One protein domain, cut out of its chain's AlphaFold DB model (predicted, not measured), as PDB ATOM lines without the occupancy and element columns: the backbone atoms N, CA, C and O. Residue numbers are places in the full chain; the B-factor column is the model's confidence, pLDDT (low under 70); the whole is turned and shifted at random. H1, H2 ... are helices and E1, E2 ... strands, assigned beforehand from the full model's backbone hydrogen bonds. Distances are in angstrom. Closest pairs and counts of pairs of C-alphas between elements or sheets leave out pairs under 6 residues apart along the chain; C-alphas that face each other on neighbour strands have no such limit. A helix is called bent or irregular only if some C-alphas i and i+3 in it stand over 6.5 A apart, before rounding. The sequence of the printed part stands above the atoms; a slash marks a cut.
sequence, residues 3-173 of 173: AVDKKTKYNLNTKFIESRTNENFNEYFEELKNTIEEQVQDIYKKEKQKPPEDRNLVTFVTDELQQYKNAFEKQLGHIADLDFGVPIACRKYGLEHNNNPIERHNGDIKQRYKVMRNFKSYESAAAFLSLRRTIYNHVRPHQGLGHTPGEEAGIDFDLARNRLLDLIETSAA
ATOM      1  N   ALA A   3      20.316  19.443   4.671       94.94
ATOM      2  CA  ALA A   3      20.617  18.600   3.517       94.94
ATOM      3  C   ALA A   3      19.757  19.088   2.361       94.94
ATOM      4  O   ALA A   3      18.541  19.202   2.494       94.94
ATOM      5  N   VAL A   4      20.392  19.419   1.242       94.88
ATOM      6  CA  VAL A   4      19.720  20.002   0.081       94.88
ATOM      7  C   VAL A   4      20.082  19.188  -1.145       94.88
ATOM      8  O   VAL A   4      21.264  18.978  -1.414       94.88
ATOM      9  N   ASP A   5      19.073  18.775  -1.903       94.25
ATOM     10  CA  ASP A   5      19.294  18.135  -3.190       94.25
ATOM     11  C   ASP A   5      19.848  19.145  -4.208       94.25
ATOM     12  O   ASP A   5      19.326  20.250  -4.396       94.25
ATOM     13  N   LYS A   6      20.933  18.777  -4.894       91.31
ATOM     14  CA  LYS A   6      21.626  19.676  -5.826       91.31
ATOM     15  C   LYS A   6      20.762  19.997  -7.042       91.31
ATOM     16  O   LYS A   6      20.891  21.110  -7.561       91.31
ATOM     17  N   LYS A   7      19.940  19.058  -7.514       91.81
ATOM     18  CA  LYS A   7      19.158  19.213  -8.744       91.81
ATOM     19  C   LYS A   7      17.908  20.045  -8.477       91.81
ATOM     20  O   LYS A   7      17.813  21.172  -8.957       91.81
ATOM     21  N   THR A   8      17.037  19.525  -7.626       95.00
ATOM     22  CA  THR A   8      15.723  20.085  -7.303       95.00
ATOM     23  C   THR A   8      15.782  21.257  -6.336       95.00
ATOM     24  O   THR A   8      14.812  21.982  -6.160       95.00
ATOM     25  N   LYS A   9      16.936  21.462  -5.686       95.00
ATOM     26  CA  LYS A   9      17.129  22.449  -4.614       95.00
ATOM     27  C   LYS A   9      16.279  22.172  -3.381       95.00
ATOM     28  O   LYS A   9      16.290  23.010  -2.480       95.00
ATOM     29  N   TYR A  10      15.580  21.041  -3.324       95.88
ATOM     30  CA  TYR A  10      14.706  20.683  -2.222       95.88
ATOM     31  C   TYR A  10      15.522  20.467  -0.953       95.88
ATOM     32  O   TYR A  10      16.536  19.767  -0.959       95.88
ATOM     33  N   ASN A  11      15.097  21.081   0.149       96.19
ATOM     34  CA  ASN A  11      15.694  20.815   1.447       96.19
ATOM     35  C   ASN A  11      15.082  19.528   2.020       96.19
ATOM     36  O   ASN A  11      13.926  19.512   2.451       96.19
ATOM     37  N   LEU A  12      15.885  18.465   2.022       95.62
ATOM     38  CA  LEU A  12      15.524  17.118   2.451       95.62
ATOM     39  C   LEU A  12      15.352  17.036   3.967       95.62
ATOM     40  O   LEU A  12      14.338  16.523   4.423       95.62
ATOM     41  N   ASN A  13      16.274  17.608   4.744       95.44
ATOM     42  CA  ASN A  13      16.164  17.648   6.201       95.44
ATOM     43  C   ASN A  13      16.800  18.919   6.784       95.44
ATOM     44  O   ASN A  13      17.827  19.402   6.301       95.44
ATOM     45  N   THR A  14      16.218  19.410   7.878       94.56
ATOM     46  CA  THR A  14      16.747  20.498   8.699       94.56
ATOM     47  C   THR A  14      16.638  20.121  10.164       94.56
ATOM     48  O   THR A  14      15.545  19.883  10.663       94.56
ATOM     49  N   LYS A  15      17.762  20.202  10.879       93.06
ATOM     50  CA  LYS A  15      17.802  20.016  12.331       93.06
ATOM     51  C   LYS A  15      18.559  21.147  13.000       93.06
ATOM     52  O   LYS A  15      19.689  21.462  12.609       93.06
ATOM     53  N   PHE A  16      17.949  21.781  13.996       92.88
ATOM     54  CA  PHE A  16      18.701  22.638  14.906       92.88
ATOM     55  C   PHE A  16      19.509  21.733  15.839       92.88
ATOM     56  O   PHE A  16      18.988  20.716  16.270       92.88
ATOM     57  N   ILE A  17      20.784  22.044  16.068       91.00
ATOM     58  CA  ILE A  17      21.653  21.257  16.952       91.00
ATOM     59  C   ILE A  17      22.330  22.208  17.934       91.00
ATOM     60  O   ILE A  17      22.802  23.272  17.531       91.00
ATOM     61  N   GLU A  18      22.379  21.832  19.209       85.12
ATOM     62  CA  GLU A  18      23.016  22.645  20.255       85.12
ATOM     63  C   GLU A  18      24.542  22.563  20.200       85.12
ATOM     64  O   GLU A  18      25.245  23.532  20.484       85.12
ATOM     65  N   SER A  19      25.069  21.402  19.809       92.38
ATOM     66  CA  SER A  19      26.500  21.109  19.819       92.38
ATOM     67  C   SER A  19      26.886  20.128  18.709       92.38
ATOM     68  O   SER A  19      26.054  19.403  18.164       92.38
ATOM     69  N   ARG A  20      28.171  20.116  18.331       92.12
ATOM     70  CA  ARG A  20      28.704  19.272  17.245       92.12
ATOM     71  C   ARG A  20      29.194  17.909  17.751       92.12
ATOM     72  O   ARG A  20      30.358  17.556  17.555       92.12
ATOM     73  N   THR A  21      28.324  17.175  18.437       95.56
ATOM     74  CA  THR A  21      28.611  15.827  18.956       95.56
ATOM     75  C   THR A  21      28.324  14.747  17.911       95.56
ATOM     76  O   THR A  21      27.596  14.987  16.947       95.56
ATOM     77  N   ASN A  22      28.887  13.549  18.086       95.25
ATOM     78  CA  ASN A  22      28.605  12.425  17.188       95.25
ATOM     79  C   ASN A  22      27.135  11.998  17.267       95.25
ATOM     80  O   ASN A  22      26.551  11.622  16.257       95.25
ATOM     81  N   GLU A  23      26.531  12.075  18.451       96.06
ATOM     82  CA  GLU A  23      25.135  11.722  18.700       96.06
ATOM     83  C   GLU A  23      24.198  12.587  17.855       96.06
ATOM     84  O   GLU A  23      23.399  12.048  17.094       96.06
ATOM     85  N   ASN A  24      24.379  13.914  17.882       96.06
ATOM     86  CA  ASN A  24      23.546  14.847  17.118       96.06
ATOM     87  C   ASN A  24      23.655  14.619  15.602       96.06
ATOM     88  O   ASN A  24      22.674  14.758  14.872       96.06
ATOM     89  N   PHE A  25      24.851  14.276  15.115       96.56
ATOM     90  CA  PHE A  25      25.063  13.972  13.700       96.56
ATOM     91  C   PHE A  25      24.439  12.627  13.323       96.56
ATOM     92  O   PHE A  25      23.770  12.539  12.299       96.56
ATOM     93  N   ASN A  26      24.599  11.599  14.157       96.62
ATOM     94  CA  ASN A  26      23.971  10.298  13.938       96.62
ATOM     95  C   ASN A  26      22.449  10.416  13.859       96.62
ATOM     96  O   ASN A  26      21.858   9.874  12.930       96.62
ATOM     97  N   GLU A  27      21.844  11.149  14.792       96.50
ATOM     98  CA  GLU A  27      20.400  11.381  14.837       96.50
ATOM     99  C   GLU A  27      19.923  12.157  13.599       96.50
ATOM    100  O   GLU A  27      18.918  11.818  12.985       96.50
ATOM    101  N   TYR A  28      20.684  13.168  13.166       96.56
ATOM    102  CA  TYR A  28      20.387  13.904  11.937       96.56
ATOM    103  C   TYR A  28      20.413  13.016  10.681       96.56
ATOM    104  O   TYR A  28      19.541  13.139   9.817       96.56
ATOM    105  N   PHE A  29      21.416  12.142  10.554       97.44
ATOM    106  CA  PHE A  29      21.520  11.223   9.418       97.44
ATOM    107  C   PHE A  29      20.476  10.109   9.473       97.44
ATOM    108  O   PHE A  29      20.039   9.660   8.420       97.44
ATOM    109  N   GLU A  30      20.055   9.688  10.664       97.25
ATOM    110  CA  GLU A  30      18.947   8.751  10.843       97.25
ATOM    111  C   GLU A  30      17.622   9.358  10.359       97.25
ATOM    112  O   GLU A  30      16.946   8.767   9.520       97.25
ATOM    113  N   GLU A  31      17.291  10.585  10.774       96.75
ATOM    114  CA  GLU A  31      16.114  11.310  10.267       96.75
ATOM    115  C   GLU A  31      16.175  11.539   8.750       96.75
ATOM    116  O   GLU A  31      15.182  11.371   8.035       96.75
ATOM    117  N   LEU A  32      17.354  11.921   8.248       96.81
ATOM    118  CA  LEU A  32      17.569  12.122   6.821       96.81
ATOM    119  C   LEU A  32      17.365  10.816   6.057       96.81
ATOM    120  O   LEU A  32      16.644  10.815   5.064       96.81
ATOM    121  N   LYS A  33      17.952   9.715   6.539       96.62
ATOM    122  CA  LYS A  33      17.777   8.379   5.974       96.62
ATOM    123  C   LYS A  33      16.297   8.026   5.914       96.62
ATOM    124  O   LYS A  33      15.825   7.726   4.828       96.62
ATOM    125  N   ASN A  34      15.557   8.152   7.011       96.31
ATOM    126  CA  ASN A  34      14.127   7.830   7.045       96.31
ATOM    127  C   ASN A  34      13.315   8.608   5.992       96.31
ATOM    128  O   ASN A  34      12.304   8.115   5.504       96.31
ATOM    129  N   THR A  35      13.772   9.804   5.610       93.94
ATOM    130  CA  THR A  35      13.124  10.632   4.581       93.94
ATOM    131  C   THR A  35      13.389  10.138   3.152       93.94
ATOM    132  O   THR A  35      12.555  10.341   2.276       93.94
ATOM    133  N   ILE A  36      14.548   9.527   2.887       95.06
ATOM    134  CA  ILE A  36      15.030   9.232   1.522       95.06
ATOM    135  C   ILE A  36      15.315   7.747   1.263       95.06
ATOM    136  O   ILE A  36      15.683   7.383   0.147       95.06
ATOM    137  N   GLU A  37      15.198   6.895   2.284       93.88
ATOM    138  CA  GLU A  37      15.705   5.520   2.270       93.88
ATOM    139  C   GLU A  37      15.145   4.715   1.104       93.88
ATOM    140  O   GLU A  37      15.918   4.069   0.405       93.88
ATOM    141  N   GLU A  38      13.839   4.788   0.851       95.50
ATOM    142  CA  GLU A  38      13.195   4.046  -0.236       95.50
ATOM    143  C   GLU A  38      13.820   4.382  -1.598       95.50
ATOM    144  O   GLU A  38      14.270   3.492  -2.321       95.50
ATOM    145  N   GLN A  39      13.959   5.676  -1.906       94.62
ATOM    146  CA  GLN A  39      14.530   6.147  -3.170       94.62
ATOM    147  C   GLN A  39      16.003   5.744  -3.319       94.62
ATOM    148  O   GLN A  39      16.423   5.284  -4.385       94.62
ATOM    149  N   VAL A  40      16.791   5.888  -2.248       96.38
ATOM    150  CA  VAL A  40      18.216   5.521  -2.247       96.38
ATOM    151  C   VAL A  40      18.381   4.005  -2.391       96.38
ATOM    152  O   VAL A  40      19.200   3.546  -3.189       96.38
ATOM    153  N   GLN A  41      17.578   3.213  -1.679       96.44
ATOM    154  CA  GLN A  41      17.600   1.755  -1.772       96.44
ATOM    155  C   GLN A  41      17.211   1.261  -3.165       96.44
ATOM    156  O   GLN A  41      17.794   0.292  -3.650       96.44
ATOM    157  N   ASP A  42      16.242   1.893  -3.819       97.00
ATOM    158  CA  ASP A  42      15.817   1.502  -5.160       97.00
ATOM    159  C   ASP A  42      16.897   1.750  -6.210       97.00
ATOM    160  O   ASP A  42      17.117   0.903  -7.082       97.00
ATOM    161  N   ILE A  43      17.617   2.869  -6.102       96.56
ATOM    162  CA  ILE A  43      18.799   3.136  -6.931       96.56
ATOM    163  C   ILE A  43      19.865   2.076  -6.648       96.56
ATOM    164  O   ILE A  43      20.323   1.402  -7.571       96.56
ATOM    165  N   TYR A  44      20.182   1.830  -5.376       97.00
ATOM    166  CA  TYR A  44      21.159   0.817  -4.992       97.00
ATOM    167  C   TYR A  44      20.807  -0.584  -5.521       97.00
ATOM    168  O   TYR A  44      21.660  -1.279  -6.067       97.00
ATOM    169  N   LYS A  45      19.543  -1.018  -5.426       96.94
ATOM    170  CA  LYS A  45      19.089  -2.332  -5.921       96.94
ATOM    171  C   LYS A  45      19.232  -2.481  -7.436       96.94
ATOM    172  O   LYS A  45      19.460  -3.602  -7.894       96.94
ATOM    173  N   LYS A  46      19.085  -1.392  -8.197       95.88
ATOM    174  CA  LYS A  46      19.299  -1.372  -9.653       95.88
ATOM    175  C   LYS A  46      20.790  -1.426  -9.985       95.88
ATOM    176  O   LYS A  46      21.201  -2.198 -10.845       95.88
ATOM    177  N   GLU A  47      21.596  -0.659  -9.258       96.44
ATOM    178  CA  GLU A  47      23.028  -0.499  -9.516       96.44
ATOM    179  C   GLU A  47      23.879  -1.660  -8.984       96.44
ATOM    180  O   GLU A  47      24.903  -1.982  -9.579       96.44
ATOM    181  N   LYS A  48      23.453  -2.365  -7.926       94.12
ATOM    182  CA  LYS A  48      24.232  -3.458  -7.304       94.12
ATOM    183  C   LYS A  48      24.571  -4.617  -8.247       94.12
ATOM    184  O   LYS A  48      25.460  -5.400  -7.926       94.12
ATOM    185  N   GLN A  49      23.855  -4.737  -9.369       93.81
ATOM    186  CA  GLN A  49      24.114  -5.736 -10.411       93.81
ATOM    187  C   GLN A  49      25.395  -5.438 -11.205       93.81
ATOM    188  O   GLN A  49      25.947  -6.338 -11.833       93.81
ATOM    189  N   LYS A  50      25.863  -4.185 -11.189       95.38
ATOM    190  CA  LYS A  50      27.099  -3.745 -11.840       95.38
ATOM    191  C   LYS A  50      28.319  -3.970 -10.928       95.38
ATOM    192  O   LYS A  50      28.157  -4.003  -9.694       95.38
ATOM    193  N   PRO A  51      29.531  -4.086 -11.508       93.94
ATOM    194  CA  PRO A  51      30.783  -4.015 -10.756       93.94
ATOM    195  C   PRO A  51      30.831  -2.755  -9.877       93.94
ATOM    196  O   PRO A  51      30.297  -1.731 -10.305       93.94
ATOM    197  N   PRO A  52      31.412  -2.805  -8.661       89.44
ATOM    198  CA  PRO A  52      31.449  -1.668  -7.734       89.44
ATOM    199  C   PRO A  52      31.911  -0.344  -8.355       89.44
ATOM    200  O   PRO A  52      31.295   0.683  -8.098       89.44
ATOM    201  N   GLU A  53      32.939  -0.389  -9.194       90.00
ATOM    202  CA  GLU A  53      33.539   0.742  -9.905       90.00
ATOM    203  C   GLU A  53      32.615   1.417 -10.933       90.00
ATOM    204  O   GLU A  53      32.813   2.587 -11.247       90.00
ATOM    205  N   ASP A  54      31.586   0.710 -11.410       92.25
ATOM    206  CA  ASP A  54      30.645   1.185 -12.434       92.25
ATOM    207  C   ASP A  54      29.276   1.579 -11.851       92.25
ATOM    208  O   ASP A  54      28.339   1.911 -12.591       92.25
ATOM    209  N   ARG A  55      29.106   1.484 -10.525       93.31
ATOM    210  CA  ARG A  55      27.842   1.817  -9.861       93.31
ATOM    211  C   ARG A  55      27.664   3.324  -9.812       93.31
ATOM    212  O   ARG A  55      28.532   4.045  -9.345       93.31
ATOM    213  N   ASN A  56      26.489   3.785 -10.220       94.25
ATOM    214  CA  ASN A  56      26.097   5.181 -10.087       94.25
ATOM    215  C   ASN A  56      25.135   5.337  -8.903       94.25
ATOM    216  O   ASN A  56      23.913   5.374  -9.082       94.25
ATOM    217  N   LEU A  57      25.684   5.339  -7.687       95.81
ATOM    218  CA  LEU A  57      24.897   5.486  -6.463       95.81
ATOM    219  C   LEU A  57      24.574   6.955  -6.176       95.81
ATOM    220  O   LEU A  57      25.095   7.882  -6.790       95.81
ATOM    221  N   VAL A  58      23.685   7.178  -5.208       95.81
ATOM    222  CA  VAL A  58      23.435   8.527  -4.695       95.81
ATOM    223  C   VAL A  58      24.676   9.009  -3.946       95.81
ATOM    224  O   VAL A  58      25.083   8.382  -2.971       95.81
ATOM    225  N   THR A  59      25.243  10.135  -4.375       95.06
ATOM    226  CA  THR A  59      26.424  10.742  -3.745       95.06
ATOM    227  C   THR A  59      26.031  11.856  -2.777       95.06
ATOM    228  O   THR A  59      25.393  12.842  -3.157       95.06
ATOM    229  N   PHE A  60      26.467  11.735  -1.527       94.44
ATOM    230  CA  PHE A  60      26.397  12.789  -0.521       94.44
ATOM    231  C   PHE A  60      27.674  13.611  -0.549       94.44
ATOM    232  O   PHE A  60      28.758  13.073  -0.718       94.44
ATOM    233  N   VAL A  61      27.546  14.920  -0.355       92.88
ATOM    234  CA  VAL A  61      28.677  15.850  -0.368       92.88
ATOM    235  C   VAL A  61      28.713  16.586   0.961       92.88
ATOM    236  O   VAL A  61      27.706  17.186   1.351       92.88
ATOM    237  N   THR A  62      29.850  16.560   1.657       92.25
ATOM    238  CA  THR A  62      29.999  17.221   2.965       92.25
ATOM    239  C   THR A  62      31.308  17.995   3.084       92.25
ATOM    240  O   THR A  62      32.227  17.834   2.281       92.25
ATOM    241  N   ASP A  63      31.401  18.837   4.118       86.50
ATOM    242  CA  ASP A  63      32.668  19.453   4.513       86.50
ATOM    243  C   ASP A  63      33.625  18.423   5.161       86.50
ATOM    244  O   ASP A  63      33.323  17.227   5.220       86.50
ATOM    245  N   GLU A  64      34.790  18.891   5.616       89.75
ATOM    246  CA  GLU A  64      35.855  18.074   6.225       89.75
ATOM    247  C   GLU A  64      35.606  17.719   7.706       89.75
ATOM    248  O   GLU A  64      36.486  17.179   8.380       89.75
ATOM    249  N   LEU A  65      34.432  18.021   8.272       91.81
ATOM    250  CA  LEU A  65      34.144  17.689   9.663       91.81
ATOM    251  C   LEU A  65      33.866  16.182   9.803       91.81
ATOM    252  O   LEU A  65      32.849  15.670   9.334       91.81
ATOM    253  N   GLN A  66      34.755  15.478  10.510       95.06
ATOM    254  CA  GLN A  66      34.758  14.014  10.647       95.06
ATOM    255  C   GLN A  66      33.418  13.414  11.116       95.06
ATOM    256  O   GLN A  66      33.070  12.299  10.735       95.06
ATOM    257  N   GLN A  67      32.636  14.151  11.908       95.62
ATOM    258  CA  GLN A  67      31.313  13.731  12.371       95.62
ATOM    259  C   GLN A  67      30.344  13.432  11.213       95.62
ATOM    260  O   GLN A  67      29.528  12.521  11.341       95.62
ATOM    261  N   TYR A  68      30.437  14.146  10.081       95.19
ATOM    262  CA  TYR A  68      29.634  13.832   8.892       95.19
ATOM    263  C   TYR A  68      29.982  12.459   8.335       95.19
ATOM    264  O   TYR A  68      29.085  11.653   8.104       95.19
ATOM    265  N   LYS A  69      31.280  12.182   8.167       96.31
ATOM    266  CA  LYS A  69      31.768  10.898   7.663       96.31
ATOM    267  C   LYS A  69      31.334   9.751   8.572       96.31
ATOM    268  O   LYS A  69      30.738   8.795   8.091       96.31
ATOM    269  N   ASN A  70      31.531   9.891   9.883       96.81
ATOM    270  CA  ASN A  70      31.152   8.865  10.857       96.81
ATOM    271  C   ASN A  70      29.645   8.546  10.808       96.81
ATOM    272  O   ASN A  70      29.250   7.379  10.805       96.81
ATOM    273  N   ALA A  71      28.797   9.579  10.771       97.31
ATOM    274  CA  ALA A  71      27.349   9.405  10.737       97.31
ATOM    275  C   ALA A  71      26.867   8.834   9.393       97.31
ATOM    276  O   ALA A  71      26.006   7.954   9.369       97.31
ATOM    277  N   PHE A  72      27.459   9.282   8.284       97.62
ATOM    278  CA  PHE A  72      27.184   8.745   6.958       97.62
ATOM    279  C   PHE A  72      27.539   7.257   6.861       97.62
ATOM    280  O   PHE A  72      26.692   6.455   6.475       97.62
ATOM    281  N   GLU A  73      28.761   6.874   7.242       97.12
ATOM    282  CA  GLU A  73      29.229   5.483   7.177       97.12
ATOM    283  C   GLU A  73      28.312   4.558   7.980       97.12
ATOM    284  O   GLU A  73      27.933   3.488   7.504       97.12
ATOM    285  N   LYS A  74      27.881   5.013   9.162       97.06
ATOM    286  CA  LYS A  74      26.952   4.275  10.019       97.06
ATOM    287  C   LYS A  74      25.569   4.092   9.383       97.06
ATOM    288  O   LYS A  74      25.006   3.005   9.481       97.06
ATOM    289  N   GLN A  75      25.000   5.141   8.789       96.88
ATOM    290  CA  GLN A  75      23.585   5.146   8.390       96.88
ATOM    291  C   GLN A  75      23.351   4.776   6.919       96.88
ATOM    292  O   GLN A  75      22.360   4.117   6.607       96.88
ATOM    293  N   LEU A  76      24.239   5.192   6.014       96.81
ATOM    294  CA  LEU A  76      24.027   5.169   4.561       96.81
ATOM    295  C   LEU A  76      25.185   4.548   3.769       96.81
ATOM    296  O   LEU A  76      24.983   4.193   2.611       96.81
ATOM    297  N   GLY A  77      26.361   4.345   4.374       95.62
ATOM    298  CA  GLY A  77      27.568   3.876   3.672       95.62
ATOM    299  C   GLY A  77      27.476   2.490   3.017       95.62
ATOM    300  O   GLY A  77      28.391   2.080   2.314       95.62
ATOM    301  N   HIS A  78      26.382   1.757   3.228       93.88
ATOM    302  CA  HIS A  78      26.111   0.472   2.582       93.88
ATOM    303  C   HIS A  78      25.233   0.586   1.318       93.88
ATOM    304  O   HIS A  78      25.114  -0.397   0.587       93.88
ATOM    305  N   ILE A  79      24.620   1.751   1.059       95.19
ATOM    306  CA  ILE A  79      23.703   1.987  -0.077       95.19
ATOM    307  C   ILE A  79      24.003   3.251  -0.895       95.19
ATOM    308  O   ILE A  79      23.408   3.433  -1.956       95.19
ATOM    309  N   ALA A  80      24.893   4.121  -0.422       96.69
ATOM    310  CA  ALA A  80      25.201   5.411  -1.031       96.69
ATOM    311  C   ALA A  80      26.704   5.714  -0.959       96.69
ATOM    312  O   ALA A  80      27.415   5.119  -0.147       96.69
ATOM    313  N   ASP A  81      27.143   6.694  -1.747       95.81
ATOM    314  CA  ASP A  81      28.523   7.184  -1.764       95.81
ATOM    315  C   ASP A  81      28.664   8.515  -1.015       95.81
ATOM    316  O   ASP A  81      27.709   9.286  -0.889       95.81
ATOM    317  N   LEU A  82      29.878   8.802  -0.539       94.75
ATOM    318  CA  LEU A  82      30.231  10.056   0.121       94.75
ATOM    319  C   LEU A  82      31.452  10.688  -0.544       94.75
ATOM    320  O   LEU A  82      32.545  10.126  -0.518       94.75
ATOM    321  N   ASP A  83      31.268  11.905  -1.040       92.38
ATOM    322  CA  ASP A  83      32.336  12.832  -1.387       92.38
ATOM    323  C   ASP A  83      32.623  13.735  -0.173       92.38
ATOM    324  O   ASP A  83      31.885  14.679   0.144       92.38
ATOM    325  N   PHE A  84      33.658  13.363   0.582       91.62
ATOM    326  CA  PHE A  84      34.021  13.974   1.857       91.62
ATOM    327  C   PHE A  84      35.088  15.053   1.677       91.62
ATOM    328  O   PHE A  84      36.101  14.835   1.017       91.62
ATOM    329  N   GLY A  85      34.911  16.186   2.357       85.12
ATOM    330  CA  GLY A  85      35.914  17.244   2.388       85.12
ATOM    331  C   GLY A  85      35.875  18.190   1.194       85.12
ATOM    332  O   GLY A  85      36.901  18.711   0.767       85.12
ATOM    333  N   VAL A  86      34.686  18.436   0.644       80.06
ATOM    334  CA  VAL A  86      34.530  19.282  -0.542       80.06
ATOM    335  C   VAL A  86      34.574  20.772  -0.164       80.06
ATOM    336  O   VAL A  86      33.694  21.257   0.559       80.06
ATOM    337  N   PRO A  87      35.558  21.551  -0.663       68.31
ATOM    338  CA  PRO A  87      35.723  22.952  -0.293       68.31
ATOM    339  C   PRO A  87      34.742  23.894  -1.015       68.31
ATOM    340  O   PRO A  87      34.027  23.544  -1.953       68.31
ATOM    341  N   ILE A  88      34.732  25.161  -0.588       57.16
ATOM    342  CA  ILE A  88      33.855  26.225  -1.116       57.16
ATOM    343  C   ILE A  88      34.231  26.622  -2.564       57.16
ATOM    344  O   ILE A  88      33.366  26.946  -3.379       57.16
ATOM    345  N   ALA A  89      35.524  26.615  -2.907       53.94
ATOM    346  CA  ALA A  89      36.062  27.252  -4.115       53.94
ATOM    347  C   ALA A  89      36.442  26.254  -5.230       53.94
ATOM    348  O   ALA A  89      37.594  26.189  -5.653       53.94
ATOM    349  N   CYS A  90      35.485  25.479  -5.744       57.38
ATOM    350  CA  CYS A  90      35.802  24.353  -6.638       57.38
ATOM    351  C   CYS A  90      36.200  24.710  -8.079       57.38
ATOM    352  O   CYS A  90      37.000  23.989  -8.669       57.38
ATOM    353  N   ARG A  91      35.733  25.823  -8.669       49.88
ATOM    354  CA  ARG A  91      36.057  26.123 -10.086       49.88
ATOM    355  C   ARG A  91      37.555  26.315 -10.362       49.88
ATOM    356  O   ARG A  91      37.960  26.185 -11.508       49.88
ATOM    357  N   LYS A  92      38.370  26.609  -9.342       50.31
ATOM    358  CA  LYS A  92      39.824  26.785  -9.487       50.31
ATOM    359  C   LYS A  92      40.606  25.459  -9.453       50.31
ATOM    360  O   LYS A  92      41.738  25.440  -9.916       50.31
ATOM    361  N   TYR A  93      40.014  24.374  -8.941       54.47
ATOM    362  CA  TYR A  93      40.719  23.117  -8.638       54.47
ATOM    363  C   TYR A  93      40.162  21.874  -9.359       54.47
ATOM    364  O   TYR A  93      40.629  20.774  -9.097       54.47
ATOM    365  N   GLY A  94      39.192  22.026 -10.271       57.25
ATOM    366  CA  GLY A  94      38.714  20.920 -11.118       57.25
ATOM    367  C   GLY A  94      37.859  19.858 -10.413       57.25
ATOM    368  O   GLY A  94      37.703  18.770 -10.949       57.25
ATOM    369  N   LEU A  95      37.305  20.162  -9.233       64.06
ATOM    370  CA  LEU A  95      36.451  19.241  -8.469       64.06
ATOM    371  C   LEU A  95      35.012  19.193  -9.017       64.06
ATOM    372  O   LEU A  95      34.452  20.225  -9.402       64.06
ATOM    373  N   GLU A  96      34.408  18.002  -9.003       65.94
ATOM    374  CA  GLU A  96      33.071  17.711  -9.552       65.94
ATOM    375  C   GLU A  96      31.918  18.299  -8.710       65.94
ATOM    376  O   GLU A  96      30.919  18.818  -9.237       65.94
ATOM    377  N   HIS A  97      32.072  18.294  -7.384       72.69
ATOM    378  CA  HIS A  97      31.080  18.786  -6.429       72.69
ATOM    379  C   HIS A  97      31.521  20.100  -5.772       72.69
ATOM    380  O   HIS A  97      32.698  20.445  -5.755       72.69
ATOM    381  N   ASN A  98      30.568  20.895  -5.265       77.88
ATOM    382  CA  ASN A  98      30.852  22.103  -4.484       77.88
ATOM    383  C   ASN A  98      29.752  22.373  -3.454       77.88
ATOM    384  O   ASN A  98      28.604  21.970  -3.643       77.88
ATOM    385  N   ASN A  99      30.096  23.125  -2.408       80.94
ATOM    386  CA  ASN A  99      29.189  23.399  -1.293       80.94
ATOM    387  C   ASN A  99      28.292  24.646  -1.489       80.94
ATOM    388  O   ASN A  99      27.608  25.098  -0.572       80.94
ATOM    389  N   ASN A 100      28.262  25.239  -2.690       83.31
ATOM    390  CA  ASN A 100      27.512  26.478  -2.938       83.31
ATOM    391  C   ASN A 100      25.997  26.364  -2.682       83.31
ATOM    392  O   ASN A 100      25.428  27.330  -2.163       83.31
ATOM    393  N   PRO A 101      25.311  25.247  -3.022       84.75
ATOM    394  CA  PRO A 101      23.882  25.114  -2.753       84.75
ATOM    395  C   PRO A 101      23.545  25.258  -1.264       84.75
ATOM    396  O   PRO A 101      22.650  26.035  -0.919       84.75
ATOM    397  N   ILE A 102      24.291  24.583  -0.377       88.31
ATOM    398  CA  ILE A 102      24.016  24.648   1.062       88.31
ATOM    399  C   ILE A 102      24.369  26.016   1.639       88.31
ATOM    400  O   ILE A 102      23.624  26.538   2.465       88.31
ATOM    401  N   GLU A 103      25.457  26.640   1.178       88.06
ATOM    402  CA  GLU A 103      25.853  27.971   1.641       88.06
ATOM    403  C   GLU A 103      24.820  29.026   1.252       88.06
ATOM    404  O   GLU A 103      24.451  29.881   2.064       88.06
ATOM    405  N   ARG A 104      24.271  28.934   0.034       88.81
ATOM    406  CA  ARG A 104      23.193  29.822  -0.407       88.81
ATOM    407  C   ARG A 104      21.946  29.650   0.456       88.81
ATOM    408  O   ARG A 104      21.377  30.660   0.883       88.81
ATOM    409  N   HIS A 105      21.552  28.407   0.732       91.25
ATOM    410  CA  HIS A 105      20.404  28.088   1.581       91.25
ATOM    411  C   HIS A 105      20.602  28.584   3.025       91.25
ATOM    412  O   HIS A 105      19.766  29.309   3.567       91.25
ATOM    413  N   ASN A 106      21.762  28.301   3.623       91.88
ATOM    414  CA  ASN A 106      22.132  28.792   4.950       91.88
ATOM    415  C   ASN A 106      22.159  30.327   4.998       91.88
ATOM    416  O   ASN A 106      21.770  30.925   6.002       91.88
ATOM    417  N   GLY A 107      22.588  30.980   3.916       91.88
ATOM    418  CA  GLY A 107      22.556  32.430   3.762       91.88
ATOM    419  C   GLY A 107      21.145  33.016   3.864       91.88
ATOM    420  O   GLY A 107      20.961  34.007   4.569       91.88
ATOM    421  N   ASP A 108      20.146  32.401   3.225       90.88
ATOM    422  CA  ASP A 108      18.743  32.841   3.312       90.88
ATOM    423  C   ASP A 108      18.201  32.766   4.751       90.88
ATOM    424  O   ASP A 108      17.619  33.734   5.253       90.88
ATOM    425  N   ILE A 109      18.485  31.670   5.462       92.31
ATOM    426  CA  ILE A 109      18.134  31.520   6.884       92.31
ATOM    427  C   ILE A 109      18.831  32.604   7.725       92.31
ATOM    428  O   ILE A 109      18.186  33.268   8.545       92.31
ATOM    429  N   LYS A 110      20.132  32.838   7.482       91.81
ATOM    430  CA  LYS A 110      20.942  33.851   8.182       91.81
ATOM    431  C   LYS A 110      20.396  35.263   8.043       91.81
ATOM    432  O   LYS A 110      20.369  35.997   9.030       91.81
ATOM    433  N   GLN A 111      19.937  35.647   6.856       91.75
ATOM    434  CA  GLN A 111      19.359  36.977   6.642       91.75
ATOM    435  C   GLN A 111      18.101  37.204   7.487       91.75
ATOM    436  O   GLN A 111      17.858  38.320   7.941       91.75
ATOM    437  N   ARG A 112      17.314  36.156   7.752       91.06
ATOM    438  CA  ARG A 112      16.086  36.276   8.544       91.06
ATOM    439  C   ARG A 112      16.332  36.350  10.037       91.06
ATOM    440  O   ARG A 112      15.863  37.298  10.663       91.06
ATOM    441  N   TYR A 113      17.074  35.403  10.610       89.31
ATOM    442  CA  TYR A 113      17.238  35.404  12.066       89.31
ATOM    443  C   TYR A 113      18.052  36.613  12.556       89.31
ATOM    444  O   TYR A 113      17.815  37.101  13.660       89.31
ATOM    445  N   LYS A 114      18.966  37.155  11.731       90.44
ATOM    446  CA  LYS A 114      19.695  38.396  12.052       90.44
ATOM    447  C   LYS A 114      18.755  39.583  12.269       90.44
ATOM    448  O   LYS A 114      18.991  40.385  13.168       90.44
ATOM    449  N   VAL A 115      17.690  39.684  11.473       92.06
ATOM    450  CA  VAL A 115      16.683  40.750  11.603       92.06
ATOM    451  C   VAL A 115      15.782  40.521  12.817       92.06
ATOM    452  O   VAL A 115      15.430  41.483  13.490       92.06
ATOM    453  N   MET A 116      15.448  39.265  13.132       89.81
ATOM    454  CA  MET A 116      14.575  38.917  14.263       89.81
ATOM    455  C   MET A 116      15.201  39.170  15.641       89.81
ATOM    456  O   MET A 116      14.465  39.347  16.602       89.81
ATOM    457  N   ARG A 117      16.539  39.237  15.727       83.25
ATOM    458  CA  ARG A 117      17.305  39.513  16.957       83.25
ATOM    459  C   ARG A 117      16.986  38.535  18.100       83.25
ATOM    460  O   ARG A 117      16.323  38.884  19.073       83.25
ATOM    461  N   ASN A 118      17.609  37.359  18.010       85.94
ATOM    462  CA  ASN A 118      17.572  36.246  18.969       85.94
ATOM    463  C   ASN A 118      16.281  35.419  18.973       85.94
ATOM    464  O   ASN A 118      15.204  35.869  18.595       85.94
ATOM    465  N   PHE A 119      16.431  34.186  19.452       91.06
ATOM    466  CA  PHE A 119      15.345  33.272  19.787       91.06
ATOM    467  C   PHE A 119      15.197  33.214  21.309       91.06
ATOM    468  O   PHE A 119      16.171  33.417  22.034       91.06
ATOM    469  N   LYS A 120      13.974  32.993  21.798       91.38
ATOM    470  CA  LYS A 120      13.677  32.983  23.242       91.38
ATOM    471  C   LYS A 120      13.936  31.626  23.892       91.38
ATOM    472  O   LYS A 120      14.153  31.573  25.094       91.38
ATOM    473  N   SER A 121      13.926  30.563  23.095       93.94
ATOM    474  CA  SER A 121      14.205  29.194  23.524       93.94
ATOM    475  C   SER A 121      14.722  28.345  22.358       93.94
ATOM    476  O   SER A 121      14.618  28.755  21.192       93.94
ATOM    477  N   TYR A 122      15.242  27.158  22.665       92.31
ATOM    478  CA  TYR A 122      15.665  26.182  21.663       92.31
ATOM    479  C   TYR A 122      14.501  25.765  20.753       92.31
ATOM    480  O   TYR A 122      14.624  25.776  19.529       92.31
ATOM    481  N   GLU A 123      13.334  25.515  21.343       94.31
ATOM    482  CA  GLU A 123      12.107  25.122  20.649       94.31
ATOM    483  C   GLU A 123      11.672  26.206  19.665       94.31
ATOM    484  O   GLU A 123      11.318  25.907  18.527       94.31
ATOM    485  N   SER A 124      11.766  27.483  20.056       93.81
ATOM    486  CA  SER A 124      11.427  28.594  19.161       93.81
ATOM    487  C   SER A 124      12.378  28.699  17.961       93.81
ATOM    488  O   SER A 124      11.945  29.040  16.859       93.81
ATOM    489  N   ALA A 125      13.661  28.363  18.141       93.19
ATOM    490  CA  ALA A 125      14.639  28.321  17.055       93.19
ATOM    491  C   ALA A 125      14.407  27.114  16.131       93.19
ATOM    492  O   ALA A 125      14.439  27.260  14.907       93.19
ATOM    493  N   ALA A 126      14.120  25.941  16.703       93.94
ATOM    494  CA  ALA A 126      13.791  24.732  15.953       93.94
ATOM    495  C   ALA A 126      12.501  24.907  15.132       93.94
ATOM    496  O   ALA A 126      12.496  24.644  13.928       93.94
ATOM    497  N   ALA A 127      11.440  25.450  15.738       93.88
ATOM    498  CA  ALA A 127      10.181  25.757  15.061       93.88
ATOM    499  C   ALA A 127      10.376  26.773  13.928       93.88
ATOM    500  O   ALA A 127       9.849  26.597  12.828       93.88
ATOM    501  N   PHE A 128      11.195  27.807  14.154       94.38
ATOM    502  CA  PHE A 128      11.556  28.755  13.105       94.38
ATOM    503  C   PHE A 128      12.255  28.068  11.927       94.38
ATOM    504  O   PHE A 128      11.890  28.316  10.778       94.38
ATOM    505  N   LEU A 129      13.244  27.208  12.184       94.56
ATOM    506  CA  LEU A 129      13.952  26.492  11.124       94.56
ATOM    507  C   LEU A 129      13.021  25.566  10.332       94.56
ATOM    508  O   LEU A 129      13.084  25.570   9.102       94.56
ATOM    509  N   SER A 130      12.120  24.857  11.017       93.75
ATOM    510  CA  SER A 130      11.090  24.030  10.378       93.75
ATOM    511  C   SER A 130      10.191  24.865   9.456       93.75
ATOM    512  O   SER A 130      10.077  24.579   8.262       93.75
ATOM    513  N   LEU A 131       9.672  25.997   9.947       93.56
ATOM    514  CA  LEU A 131       8.870  26.920   9.140       93.56
ATOM    515  C   LEU A 131       9.650  27.461   7.931       93.56
ATOM    516  O   LEU A 131       9.106  27.576   6.831       93.56
ATOM    517  N   ARG A 132      10.935  27.803   8.104       94.44
ATOM    518  CA  ARG A 132      11.783  28.268   6.994       94.44
ATOM    519  C   ARG A 132      11.960  27.195   5.929       94.44
ATOM    520  O   ARG A 132      11.889  27.551   4.754       94.44
ATOM    521  N   ARG A 133      12.145  25.929   6.316       95.19
ATOM    522  CA  ARG A 133      12.217  24.799   5.379       95.19
ATOM    523  C   ARG A 133      10.921  24.673   4.576       95.19
ATOM    524  O   ARG A 133      10.996  24.655   3.353       95.19
ATOM    525  N   THR A 134       9.755  24.701   5.224       94.69
ATOM    526  CA  THR A 134       8.451  24.624   4.537       94.69
ATOM    527  C   THR A 134       8.242  25.782   3.562       94.69
ATOM    528  O   THR A 134       7.909  25.569   2.397       94.69
ATOM    529  N   ILE A 135       8.510  27.019   3.997       94.62
ATOM    530  CA  ILE A 135       8.388  28.206   3.137       94.62
ATOM    531  C   ILE A 135       9.338  28.120   1.935       94.62
ATOM    532  O   ILE A 135       8.969  28.506   0.825       94.62
ATOM    533  N   TYR A 136      10.568  27.659   2.158       95.12
ATOM    534  CA  TYR A 136      11.562  27.508   1.103       95.12
ATOM    535  C   TYR A 136      11.158  26.428   0.097       95.12
ATOM    536  O   TYR A 136      11.241  26.686  -1.098       95.12
ATOM    537  N   ASN A 137      10.683  25.271   0.563       95.56
ATOM    538  CA  ASN A 137      10.331  24.155  -0.309       95.56
ATOM    539  C   ASN A 137       9.031  24.388  -1.089       95.56
ATOM    540  O   ASN A 137       8.976  23.977  -2.238       95.56
ATOM    541  N   HIS A 138       8.010  25.039  -0.515       95.44
ATOM    542  CA  HIS A 138       6.655  25.011  -1.102       95.44
ATOM    543  C   HIS A 138       5.987  26.373  -1.306       95.44
ATOM    544  O   HIS A 138       4.932  26.443  -1.926       95.44
ATOM    545  N   VAL A 139       6.556  27.472  -0.797       94.62
ATOM    546  CA  VAL A 139       5.908  28.797  -0.887       94.62
ATOM    547  C   VAL A 139       6.669  29.743  -1.806       94.62
ATOM    548  O   VAL A 139       6.063  30.479  -2.583       94.62
ATOM    549  N   ARG A 140       8.000  29.786  -1.702       91.81
ATOM    550  CA  ARG A 140       8.820  30.764  -2.427       91.81
ATOM    551  C   ARG A 140       9.472  30.148  -3.658       91.81
ATOM    552  O   ARG A 140      10.234  29.196  -3.499       91.81
ATOM    553  N   PRO A 141       9.294  30.743  -4.850       92.75
ATOM    554  CA  PRO A 141      10.065  30.347  -6.015       92.75
ATOM    555  C   PRO A 141      11.565  30.460  -5.746       92.75
ATOM    556  O   PRO A 141      12.054  31.470  -5.225       92.75
ATOM    557  N   HIS A 142      12.305  29.421  -6.112       94.25
ATOM    558  CA  HIS A 142      13.752  29.431  -6.050       94.25
ATOM    559  C   HIS A 142      14.301  30.237  -7.232       94.25
ATOM    560  O   HIS A 142      13.950  30.000  -8.386       94.25
ATOM    561  N   GLN A 143      15.221  31.168  -6.964       89.56
ATOM    562  CA  GLN A 143      15.738  32.113  -7.967       89.56
ATOM    563  C   GLN A 143      16.325  31.429  -9.214       89.56
ATOM    564  O   GLN A 143      16.225  31.965 -10.311       89.56
ATOM    565  N   GLY A 144      16.950  30.261  -9.046       90.50
ATOM    566  CA  GLY A 144      17.526  29.489 -10.152       90.50
ATOM    567  C   GLY A 144      16.562  28.532 -10.861       90.50
ATOM    568  O   GLY A 144      16.957  27.975 -11.874       90.50
ATOM    569  N   LEU A 145      15.352  28.314 -10.327       93.75
ATOM    570  CA  LEU A 145      14.348  27.401 -10.904       93.75
ATOM    571  C   LEU A 145      13.159  28.158 -11.520       93.75
ATOM    572  O   LEU A 145      12.517  27.666 -12.439       93.75
ATOM    573  N   GLY A 146      12.839  29.352 -11.009       94.00
ATOM    574  CA  GLY A 146      11.647  30.113 -11.409       94.00
ATOM    575  C   GLY A 146      10.344  29.628 -10.759       94.00
ATOM    576  O   GLY A 146       9.362  30.361 -10.761       94.00
ATOM    577  N   HIS A 147      10.365  28.453 -10.135       93.88
ATOM    578  CA  HIS A 147       9.286  27.841  -9.360       93.88
ATOM    579  C   HIS A 147       9.852  27.277  -8.037       93.88
ATOM    580  O   HIS A 147      11.026  27.504  -7.718       93.88
ATOM    581  N   THR A 148       9.033  26.657  -7.190       95.25
ATOM    582  CA  THR A 148       9.471  26.156  -5.876       95.25
ATOM    583  C   THR A 148      10.296  24.872  -5.985       95.25
ATOM    584  O   THR A 148      10.084  24.077  -6.897       95.25
ATOM    585  N   PRO A 149      11.213  24.620  -5.036       96.56
ATOM    586  CA  PRO A 149      11.916  23.343  -4.960       96.56
ATOM    587  C   PRO A 149      10.990  22.122  -4.866       96.56
ATOM    588  O   PRO A 149      11.346  21.055  -5.346       96.56
ATOM    589  N   GLY A 150       9.823  22.261  -4.228       96.31
ATOM    590  CA  GLY A 150       8.813  21.208  -4.120       96.31
ATOM    591  C   GLY A 150       8.233  20.840  -5.479       96.31
ATOM    592  O   GLY A 150       8.267  19.672  -5.839       96.31
ATOM    593  N   GLU A 151       7.814  21.835  -6.261       95.25
ATOM    594  CA  GLU A 151       7.363  21.641  -7.647       95.25
ATOM    595  C   GLU A 151       8.446  20.952  -8.505       95.25
ATOM    596  O   GLU A 151       8.152  19.967  -9.176       95.25
ATOM    597  N   GLU A 152       9.713  21.381  -8.423       96.50
ATOM    598  CA  GLU A 152      10.827  20.741  -9.156       96.50
ATOM    599  C   GLU A 152      11.069  19.289  -8.705       96.50
ATOM    600  O   GLU A 152      11.459  18.433  -9.498       96.50
ATOM    601  N   ALA A 153      10.838  18.994  -7.423       95.31
ATOM    602  CA  ALA A 153      10.924  17.650  -6.862       95.31
ATOM    603  C   ALA A 153       9.684  16.781  -7.157       95.31
ATOM    604  O   ALA A 153       9.638  15.631  -6.723       95.31
ATOM    605  N   GLY A 154       8.683  17.307  -7.872       94.31
ATOM    606  CA  GLY A 154       7.419  16.617  -8.139       94.31
ATOM    607  C   GLY A 154       6.480  16.542  -6.929       94.31
ATOM    608  O   GLY A 154       5.543  15.750  -6.932       94.31
ATOM    609  N   ILE A 155       6.725  17.349  -5.895       91.88
ATOM    610  CA  ILE A 155       5.878  17.508  -4.709       91.88
ATOM    611  C   ILE A 155       5.048  18.780  -4.902       91.88
ATOM    612  O   ILE A 155       5.337  19.835  -4.322       91.88
ATOM    613  N   ASP A 156       4.048  18.678  -5.772       83.56
ATOM    614  CA  ASP A 156       3.098  19.752  -6.034       83.56
ATOM    615  C   ASP A 156       1.800  19.519  -5.251       83.56
ATOM    616  O   ASP A 156       1.196  18.449  -5.318       83.56
ATOM    617  N   PHE A 157       1.402  20.532  -4.486       83.31
ATOM    618  CA  PHE A 157       0.189  20.528  -3.668       83.31
ATOM    619  C   PHE A 157      -0.955  21.322  -4.321       83.31
ATOM    620  O   PHE A 157      -1.935  21.606  -3.642       83.31
ATOM    621  N   ASP A 158      -0.815  21.719  -5.593       85.31
ATOM    622  CA  ASP A 158      -1.792  22.538  -6.334       85.31
ATOM    623  C   ASP A 158      -2.194  23.804  -5.554       85.31
ATOM    624  O   ASP A 158      -3.360  24.174  -5.413       85.31
ATOM    625  N   LEU A 159      -1.186  24.453  -4.963       87.81
ATOM    626  CA  LEU A 159      -1.394  25.638  -4.138       87.81
ATOM    627  C   LEU A 159      -1.743  26.824  -5.034       87.81
ATOM    628  O   LEU A 159      -1.028  27.135  -5.991       87.81
ATOM    629  N   ALA A 160      -2.786  27.556  -4.664       87.00
ATOM    630  CA  ALA A 160      -3.183  28.762  -5.355       87.00
ATOM    631  C   ALA A 160      -2.219  29.919  -5.035       87.00
ATOM    632  O   ALA A 160      -1.110  29.781  -4.505       87.00
ATOM    633  N   ARG A 161      -2.632  31.144  -5.376       87.19
ATOM    634  CA  ARG A 161      -1.786  32.335  -5.221       87.19
ATOM    635  C   ARG A 161      -1.316  32.548  -3.777       87.19
ATOM    636  O   ARG A 161      -0.211  33.058  -3.580       87.19
ATOM    637  N   ASN A 162      -2.129  32.190  -2.780       91.44
ATOM    638  CA  ASN A 162      -1.791  32.357  -1.368       91.44
ATOM    639  C   ASN A 162      -1.248  31.062  -0.751       91.44
ATOM    640  O   ASN A 162      -1.737  30.586   0.266       91.44
ATOM    641  N   ARG A 163      -0.166  30.545  -1.341       92.19
ATOM    642  CA  ARG A 163       0.437  29.243  -1.014       92.19
ATOM    643  C   ARG A 163       0.613  28.951   0.478       92.19
ATOM    644  O   ARG A 163       0.497  27.806   0.890       92.19
ATOM    645  N   LEU A 164       0.936  29.958   1.298       92.38
ATOM    646  CA  LEU A 164       1.095  29.749   2.741       92.38
ATOM    647  C   LEU A 164      -0.245  29.515   3.446       92.38
ATOM    648  O   LEU A 164      -0.304  28.669   4.332       92.38
ATOM    649  N   LEU A 165      -1.283  30.270   3.082       92.88
ATOM    650  CA  LEU A 165      -2.623  30.069   3.626       92.88
ATOM    651  C   LEU A 165      -3.140  28.689   3.225       92.88
ATOM    652  O   LEU A 165      -3.538  27.922   4.093       92.88
ATOM    653  N   ASP A 166      -3.010  28.347   1.947       92.62
ATOM    654  CA  ASP A 166      -3.484  27.072   1.410       92.62
ATOM    655  C   ASP A 166      -2.794  25.878   2.095       92.62
ATOM    656  O   ASP A 166      -3.441  24.892   2.441       92.62
ATOM    657  N   LEU A 167      -1.485  25.975   2.379       91.75
ATOM    658  CA  LEU A 167      -0.767  24.960   3.164       91.75
ATOM    659  C   LEU A 167      -1.307  24.816   4.593       91.75
ATOM    660  O   LEU A 167      -1.378  23.699   5.105       91.75
ATOM    661  N   ILE A 168      -1.652  25.928   5.250       91.50
ATOM    662  CA  ILE A 168      -2.231  25.909   6.601       91.50
ATOM    663  C   ILE A 168      -3.601  25.231   6.568       91.50
ATOM    664  O   ILE A 168      -3.863  24.366   7.397       91.50
ATOM    665  N   GLU A 169      -4.442  25.590   5.599       91.75
ATOM    666  CA  GLU A 169      -5.778  25.016   5.426       91.75
ATOM    667  C   GLU A 169      -5.709  23.516   5.110       91.75
ATOM    668  O   GLU A 169      -6.420  22.728   5.726       91.75
ATOM    669  N   THR A 170      -4.782  23.105   4.239       88.25
ATOM    670  CA  THR A 170      -4.576  21.695   3.864       88.25
ATOM    671  C   THR A 170      -4.070  20.852   5.035       88.25
ATOM    672  O   THR A 170      -4.430  19.689   5.155       88.25
ATOM    673  N   SER A 171      -3.245  21.427   5.915       84.31
ATOM    674  CA  SER A 171      -2.704  20.715   7.086       84.31
ATOM    675  C   SER A 171      -3.692  20.626   8.255       84.31
ATOM    676  O   SER A 171      -3.453  19.869   9.193       84.31
ATOM    677  N   ALA A 172      -4.741  21.454   8.250       82.81
ATOM    678  CA  ALA A 172      -5.764  21.493   9.293       82.81
ATOM    679  C   ALA A 172      -6.963  20.572   9.004       82.81
ATOM    680  O   ALA A 172      -7.781  20.364   9.904       82.81
ATOM    681  N   ALA A 173      -7.073  20.074   7.768       64.69
ATOM    682  CA  ALA A 173      -8.080  19.114   7.323       64.69
ATOM    683  C   ALA A 173      -7.710  17.678   7.729       64.69
ATOM    684  O   ALA A 173      -8.647  16.930   8.094       64.69
TER     685      ALA A 173
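This is residues 3 to 173 of the 173 residues of the protein "Integrase catalytic domain-containing protein" of candidate division MSBL1 archaeon SCGC-AAA259E19 (UniProt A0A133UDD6). A small sheet of two strands, E2 and E3, has H2 over one face and H1a packed on H2; a looser group, H3 to H6, makes the other side, and the short strand E1 lies between H1a and H4. H1 turns a corner into H1b, beyond which residues 49 to 54 stick out. There are 171 residues printed, with six named helices and three named strands in the order E1, H1, E2, H2, E3, H3, H4, H5, H6; the sheet is parallel and the class mostly helix. The whole is compact, with a radius of gyration of the C-alphas of 17.5 A and spans of 50 by 36 by 35 A.

E2 is residues 59 to 62 and E3 residues 81 to 84; H2, residues 66 to 75, is 14.4 A long. H1, residues 22 to 47, was assigned as one helix by its hydrogen bonds but is bent: C-alphas 35 and 38 are 8.2 A apart. Its arms are H1a, residues 22 to 35, 20.0 A, and H1b, residues 38 to 47, 14.3 A. E1 is residues 11 to 14, with C-alpha 11 at (15.694, 20.815, 1.447). H3, residues 100 to 116, is 24.9 A long, and H4, residues 122 to 138, 24.5 A. H5 is residues 149 to 152; H6, residues 163 to 172, ends with C-alpha 172 at (-5.764, 21.493, 9.293).

E2 and E3 are parallel, with N 60 and O 81 at 2.8 A. E2, H2 and E3 form a strand-helix-strand unit, two parallel neighbour strands with a helix between, and its crossover is right-handed. H1a touches H2, closest at the C-alphas of Asn 26 and Ala 71, 4.7 A, at a steep tilt of 45 degrees, the same way. The arms H1a and H1b are about perpendicular, at 81 degrees. H4 touches H5 with residues 136 to 138 alone, closest at the C-alphas of Asn 137 and Pro 149, 5.0 A. H4 is close to but not clearly touching H3, closest at the C-alphas of Ile 109 and Arg 132, 7.1 A, and likewise H6, at those of Ile 135 and Leu 164, 7.5 A. Every O i to N i+4 pair is within hydrogen-bond range in H1a, H1b, H2, H4 and H6, 12 of 13 are in H3, and H5 is too short for such a pair.

The C-alphas farthest apart, of Pro 51 and Arg 117, are 53.3 A apart. The printed part has no cut, and the links H1 to E2 and E3 to H3 are long. The pLDDT is under 70 at residues 87 to 96 and residue 173.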